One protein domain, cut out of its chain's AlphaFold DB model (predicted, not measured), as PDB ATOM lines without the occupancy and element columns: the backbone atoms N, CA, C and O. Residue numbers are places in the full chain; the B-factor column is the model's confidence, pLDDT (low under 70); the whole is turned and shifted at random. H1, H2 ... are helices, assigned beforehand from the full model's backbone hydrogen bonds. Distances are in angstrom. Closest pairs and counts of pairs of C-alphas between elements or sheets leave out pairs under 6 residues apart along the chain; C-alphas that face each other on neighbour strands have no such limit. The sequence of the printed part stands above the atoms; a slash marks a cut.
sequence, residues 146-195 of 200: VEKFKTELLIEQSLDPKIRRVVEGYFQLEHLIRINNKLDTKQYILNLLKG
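What this domain is: This is residues 146 to 195 of the 200 residues of an uncharacterized protein of Bacillus sp. FJAT-26390 (UniProt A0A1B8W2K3). Four short helices lie in a flat slab, with H2 in the middle, H4 packed beside it and H1 offset on its other side. H3 leads away from the end of H2 before the chain folds back into H4. The printed part has 50 residues, is all helix in the order H1, H2, H3, H4, and is only just loose, close to compact, with a radius of gyration of the C-alphas of 11.8 A; it spans 34 by 25 by 11 A.

How they stand to each other: Start at H1, residues 146 to 155, which forms a hairpin with H2, residues 161 to 170: they only just touch, with 3 pairs of C-alphas within 8 A, the closest Leu 154 and Arg 164 at 6.9 A, and run opposite ways at a shallow tilt of 5 degrees. H3, residues 173 to 179, meets H2 only through their link. H4, residues 185 to 194, touches H2, closest at the C-alphas of Val 166 and Leu 192, 5.7 A apart, opposite ways at a shallow tilt of 16 degrees. H3 and H4 are close but not clearly touching, with the C-alphas of Leu 173 and Thr 185 closest at 7.4 A; H1 is apart from H3 and H4. In H1, H2, H3 and H4 every O i to N i+4 pair is within hydrogen-bond range.

Where its parts are: Find C-alpha 146 at (122.765, 163.643, 325.297), where H1 begins its 14.0 A; H2 measures 14.1 A, H3 9.7 A, and H4 14.4 A to C-alpha 194 at (113.410, 186.655, 321.074).

The domain as a whole: Look to Ser 158 and Asn 181 for the C-alphas farthest apart, 34.6 A. The printed part has no cut, its three links are tight, and pLDDT is under 70 at residues 146, 157 and 195.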
ATOM      1  N   VAL A 146     123.454 162.449 325.791       66.69
ATOM      2  CA  VAL A 146     122.765 163.643 325.297       66.69
ATOM      3  C   VAL A 146     121.378 163.732 325.918       66.69
ATOM      4  O   VAL A 146     121.056 164.753 326.522       66.69
ATOM      5  N   GLU A 147     120.587 162.661 325.861       71.69
ATOM      6  CA  GLU A 147     119.265 162.633 326.491       71.69
ATOM      7  C   GLU A 147     119.353 162.694 328.014       71.69
ATOM      8  O   GLU A 147     118.551 163.389 328.639       71.69
ATOM      9  N   LYS A 148     120.348 162.053 328.639       75.81
ATOM     10  CA  LYS A 148     120.554 162.169 330.086       75.81
ATOM     11  C   LYS A 148     120.938 163.592 330.487       75.81
ATOM     12  O   LYS A 148     120.329 164.129 331.402       75.81
ATOM     13  N   PHE A 149     121.896 164.210 329.799       77.56
ATOM     14  CA  PHE A 149     122.317 165.585 330.071       77.56
ATOM     15  C   PHE A 149     121.165 166.569 329.854       77.56
ATOM     16  O   PHE A 149     120.903 167.400 330.715       77.56
ATOM     17  N   LYS A 150     120.413 166.429 328.756       81.75
ATOM     18  CA  LYS A 150     119.185 167.194 328.503       81.75
ATOM     19  C   LYS A 150     118.159 166.997 329.616       81.75
ATOM     20  O   LYS A 150     117.579 167.970 330.083       81.75
ATOM     21  N   THR A 151     117.939 165.759 330.050       79.44
ATOM     22  CA  THR A 151     116.984 165.436 331.115       79.44
ATOM     23  C   THR A 151     117.416 166.054 332.442       79.44
ATOM     24  O   THR A 151     116.616 166.732 333.071       79.44
ATOM     25  N   GLU A 152     118.677 165.892 332.846       81.38
ATOM     26  CA  GLU A 152     119.219 166.481 334.077       81.38
ATOM     27  C   GLU A 152     119.174 168.010 334.043       81.38
ATOM     28  O   GLU A 152     118.741 168.626 335.014       81.38
ATOM     29  N   LEU A 153     119.529 168.611 332.905       79.81
ATOM     30  CA  LEU A 153     119.459 170.051 332.703       79.81
ATOM     31  C   LEU A 153     118.010 170.545 332.807       79.81
ATOM     32  O   LEU A 153     117.755 171.509 333.504       79.81
ATOM     33  N   LEU A 154     117.033 169.876 332.184       78.38
ATOM     34  CA  LEU A 154     115.625 170.313 332.178       78.38
ATOM     35  C   LEU A 154     114.822 169.929 333.437       78.38
ATOM     36  O   LEU A 154     113.709 170.435 333.617       78.38
ATOM     37  N   ILE A 155     115.343 169.037 334.287       78.62
ATOM     38  CA  ILE A 155     114.748 168.673 335.588       78.62
ATOM     39  C   ILE A 155     114.860 169.826 336.591       78.62
ATOM     40  O   ILE A 155     114.045 169.918 337.515       78.62
ATOM     41  N   GLU A 156     115.834 170.719 336.417       72.12
ATOM     42  CA  GLU A 156     116.054 171.843 337.318       72.12
ATOM     43  C   GLU A 156     114.883 172.842 337.226       72.12
ATOM     44  O   GLU A 156     114.758 173.633 336.291       72.12
ATOM     45  N   GLN A 157     113.969 172.777 338.204       60.44
ATOM     46  CA  GLN A 157     112.696 173.521 338.213       60.44
ATOM     47  C   GLN A 157     112.865 175.051 338.234       60.44
ATOM     48  O   GLN A 157     111.892 175.777 338.038       60.44
ATOM     49  N   SER A 158     114.083 175.545 338.469       73.88
ATOM     50  CA  SER A 158     114.440 176.964 338.523       73.88
ATOM     51  C   SER A 158     114.881 177.554 337.179       73.88
ATOM     52  O   SER A 158     115.170 178.750 337.115       73.88
ATOM     53  N   LEU A 159     114.946 176.761 336.104       75.94
ATOM     54  CA  LEU A 159     115.351 177.267 334.794       75.94
ATOM     55  C   LEU A 159     114.347 178.273 334.233       75.94
ATOM     56  O   LEU A 159     113.161 177.984 334.072       75.94
ATOM     57  N   ASP A 160     114.864 179.448 333.867       82.69
ATOM     58  CA  ASP A 160     114.092 180.478 333.185       82.69
ATOM     59  C   ASP A 160     113.444 179.896 331.907       82.69
ATOM     60  O   ASP A 160     114.131 179.239 331.113       82.69
ATOM     61  N   PRO A 161     112.142 180.139 331.657       82.69
ATOM     62  CA  PRO A 161     111.434 179.595 330.498       82.69
ATOM     63  C   PRO A 161     112.082 179.911 329.143       82.69
ATOM     64  O   PRO A 161     111.950 179.127 328.200       82.69
ATOM     65  N   LYS A 162     112.794 181.040 329.016       82.62
ATOM     66  CA  LYS A 162     113.544 181.382 327.801       82.62
ATOM     67  C   LYS A 162     114.783 180.513 327.659       82.62
ATOM     68  O   LYS A 162     115.038 180.017 326.566       82.62
ATOM     69  N   ILE A 163     115.528 180.294 328.745       82.25
ATOM     70  CA  ILE A 163     116.691 179.395 328.728       82.25
ATOM     71  C   ILE A 163     116.238 177.973 328.411       82.25
ATOM     72  O   ILE A 163     116.823 177.335 327.539       82.25
ATOM     73  N   ARG A 164     115.138 177.517 329.019       84.75
ATOM     74  CA  ARG A 164     114.531 176.218 328.716       84.75
ATOM     75  C   ARG A 164     114.245 176.051 327.220       84.75
ATOM     76  O   ARG A 164     114.676 175.071 326.622       84.75
ATOM     77  N   ARG A 165     113.602 177.046 326.598       84.69
ATOM     78  CA  ARG A 165     113.275 177.060 325.160       84.69
ATOM     79  C   ARG A 165     114.523 176.998 324.272       84.69
ATOM     80  O   ARG A 165     114.525 176.312 323.254       84.69
ATOM     81  N   VAL A 166     115.585 177.708 324.652       86.00
ATOM     82  CA  VAL A 166     116.862 177.697 323.921       86.00
ATOM     83  C   VAL A 166     117.556 176.345 324.040       86.00
ATOM     84  O   VAL A 166     118.028 175.825 323.034       86.00
ATOM     85  N   VAL A 167     117.588 175.761 325.239       84.06
ATOM     86  CA  VAL A 167     118.164 174.433 325.490       84.06
ATOM     87  C   VAL A 167     117.412 173.362 324.700       84.06
ATOM     88  O   VAL A 167     118.029 172.576 323.986       84.06
ATOM     89  N   GLU A 168     116.081 173.357 324.764       85.44
ATOM     90  CA  GLU A 168     115.244 172.419 324.013       85.44
ATOM     91  C   GLU A 168     115.456 172.557 322.499       85.44
ATOM     92  O   GLU A 168     115.628 171.549 321.814       85.44
ATOM     93  N   GLY A 169     115.516 173.787 321.977       85.38
ATOM     94  CA  GLY A 169     115.798 174.030 320.562       85.38
ATOM     95  C   GLY A 169     117.227 173.664 320.148       85.38
ATOM     96  O   GLY A 169     117.434 173.152 319.050       85.38
ATOM     97  N   TYR A 170     118.215 173.845 321.029       84.50
ATOM     98  CA  TYR A 170     119.597 173.433 320.782       84.50
ATOM     99  C   TYR A 170     119.699 171.922 320.531       84.50
ATOM    100  O   TYR A 170     120.313 171.509 319.550       84.50
ATOM    101  N   PHE A 171     119.026 171.095 321.338       84.38
ATOM    102  CA  PHE A 171     119.016 169.637 321.135       84.38
ATOM    103  C   PHE A 171     118.224 169.180 319.898       84.38
ATOM    104  O   PHE A 171     118.330 168.024 319.502       84.38
ATOM    105  N   GLN A 172     117.451 170.061 319.257       83.75
ATOM    106  CA  GLN A 172     116.757 169.765 317.996       83.75
ATOM    107  C   GLN A 172     117.586 170.125 316.756       83.75
ATOM    108  O   GLN A 172     117.249 169.687 315.653       83.75
ATOM    109  N   LEU A 173     118.666 170.902 316.910       80.56
ATOM    110  CA  LEU A 173     119.459 171.411 315.790       80.56
ATOM    111  C   LEU A 173     120.006 170.304 314.901       80.56
ATOM    112  O   LEU A 173     119.958 170.431 313.684       80.56
ATOM    113  N   GLU A 174     120.497 169.216 315.484       70.00
ATOM    114  CA  GLU A 174     121.120 168.141 314.713       70.00
ATOM    115  C   GLU A 174     120.114 167.468 313.766       70.00
ATOM    116  O   GLU A 174     120.403 167.232 312.592       70.00
ATOM    117  N   HIS A 175     118.883 167.258 314.237       75.31
ATOM    118  CA  HIS A 175     117.778 166.766 313.419       75.31
ATOM    119  C   HIS A 175     117.334 167.800 312.368       75.31
ATOM    120  O   HIS A 175     117.106 167.454 311.210       75.31
ATOM    121  N   LEU A 176     117.252 169.081 312.740       76.56
ATOM    122  CA  LEU A 176     116.842 170.155 311.830       76.56
ATOM    123  C   LEU A 176     117.864 170.420 310.719       76.56
ATOM    124  O   LEU A 176     117.463 170.677 309.590       76.56
ATOM    125  N   ILE A 177     119.161 170.321 311.012       78.12
ATOM    126  CA  ILE A 177     120.239 170.445 310.022       78.12
ATOM    127  C   ILE A 177     120.178 169.278 309.035       78.12
ATOM    128  O   ILE A 177     120.283 169.506 307.836       78.12
ATOM    129  N   ARG A 178     119.932 168.046 309.512       72.62
ATOM    130  CA  ARG A 178     119.762 166.871 308.636       72.62
ATOM    131  C   ARG A 178     118.577 167.011 307.678       72.62
ATOM    132  O   ARG A 178     118.654 166.542 306.548       72.62
ATOM    133  N   ILE A 179     117.487 167.639 308.120       78.50
ATOM    134  CA  ILE A 179     116.300 167.886 307.282       78.50
ATOM    135  C   ILE A 179     116.503 169.105 306.373       78.50
ATOM    136  O   ILE A 179     115.996 169.141 305.253       78.50
ATOM    137  N   ASN A 180     117.235 170.112 306.845       78.12
ATOM    138  CA  ASN A 180     117.454 171.366 306.144       78.12
ATOM    139  C   ASN A 180     118.933 171.769 306.184       78.12
ATOM    140  O   ASN A 180     119.370 172.535 307.045       78.12
ATOM    141  N   ASN A 181     119.674 171.338 305.160       71.88
ATOM    142  CA  ASN A 181     121.097 171.642 304.974       71.88
ATOM    143  C   ASN A 181     121.424 173.151 304.861       71.88
ATOM    144  O   ASN A 181     122.595 173.512 304.792       71.88
ATOM    145  N   LYS A 182     120.419 174.040 304.810       80.81
ATOM    146  CA  LYS A 182     120.582 175.505 304.763       80.81
ATOM    147  C   LYS A 182     120.146 176.212 306.054       80.81
ATOM    148  O   LYS A 182     119.943 177.425 306.039       80.81
ATOM    149  N   LEU A 183     119.958 175.484 307.155       81.25
ATOM    150  CA  LEU A 183     119.573 176.084 308.429       81.25
ATOM    151  C   LEU A 183     120.675 177.024 308.952       81.25
ATOM    152  O   LEU A 183     121.756 176.578 309.332       81.25
ATOM    153  N   ASP A 184     120.371 178.320 309.042       85.31
ATOM    154  CA  ASP A 184     121.201 179.274 309.782       85.31
ATOM    155  C   ASP A 184     120.988 179.062 311.287       85.31
ATOM    156  O   ASP A 184     120.009 179.514 311.892       85.31
ATOM    157  N   THR A 185     121.930 178.343 311.889       83.94
ATOM    158  CA  THR A 185     121.929 177.961 313.304       83.94
ATOM    159  C   THR A 185     121.893 179.180 314.220       83.94
ATOM    160  O   THR A 185     121.206 179.174 315.243       83.94
ATOM    161  N   LYS A 186     122.600 180.252 313.846       83.19
ATOM    162  CA  LYS A 186     122.667 181.486 314.632       83.19
ATOM    163  C   LYS A 186     121.314 182.181 314.622       83.19
ATOM    164  O   LYS A 186     120.816 182.556 315.683       83.19
ATOM    165  N   GLN A 187     120.705 182.325 313.448       84.88
ATOM    166  CA  GLN A 187     119.397 182.960 313.329       84.88
ATOM    167  C   GLN A 187     118.304 182.151 314.041       84.88
ATOM    168  O   GLN A 187     117.448 182.737 314.703       84.88
ATOM    169  N   TYR A 188     118.360 180.820 313.967       85.94
ATOM    170  CA  TYR A 188     117.436 179.932 314.671       85.94
ATOM    171  C   TYR A 188     117.502 180.118 316.196       85.94
ATOM    172  O   TYR A 188     116.479 180.393 316.826       85.94
ATOM    173  N   ILE A 189     118.700 180.074 316.788       84.44
ATOM    174  CA  ILE A 189     118.876 180.298 318.232       84.44
ATOM    175  C   ILE A 189     118.460 181.722 318.635       84.44
ATOM    176  O   ILE A 189     117.798 181.912 319.657       84.44
ATOM    177  N   LEU A 190     118.775 182.732 317.815       84.81
ATOM    178  CA  LEU A 190     118.337 184.113 318.052       84.81
ATOM    179  C   LEU A 190     116.810 184.260 318.038       84.81
ATOM    180  O   LEU A 190     116.275 185.060 318.805       84.81
ATOM    181  N   ASN A 191     116.101 183.503 317.203       85.31
ATOM    182  CA  ASN A 191     114.639 183.510 317.187       85.31
ATOM    183  C   ASN A 191     114.060 182.888 318.469       85.31
ATOM    184  O   ASN A 191     113.120 183.440 319.037       85.31
ATOM    185  N   LEU A 192     114.666 181.812 318.983       85.69
ATOM    186  CA  LEU A 192     114.265 181.212 320.262       85.69
ATOM    187  C   LEU A 192     114.468 182.174 321.444       85.69
ATOM    188  O   LEU A 192     113.622 182.232 322.335       85.69
ATOM    189  N   LEU A 193     115.548 182.964 321.423       82.06
ATOM    190  CA  LEU A 193     115.846 183.985 322.438       82.06
ATOM    191  C   LEU A 193     114.869 185.170 322.418       82.06
ATOM    192  O   LEU A 193     114.591 185.755 323.467       82.06
ATOM    193  N   LYS A 194     114.357 185.539 321.238       82.56
ATOM    194  CA  LYS A 194     113.410 186.655 321.074       82.56
ATOM    195  C   LYS A 194     112.006 186.327 321.597       82.56
ATOM    196  O   LYS A 194     111.311 187.242 322.033       82.56
ATOM    197  N   GLY A 195     111.626 185.045 321.622       65.69
ATOM    198  CA  GLY A 195     110.280 184.595 321.992       65.69
ATOM    199  C   GLY A 195     109.207 185.039 320.988       65.69
ATOM    200  O   GLY A 195     109.479 185.834 320.088       65.69
TER     201      GLY A 195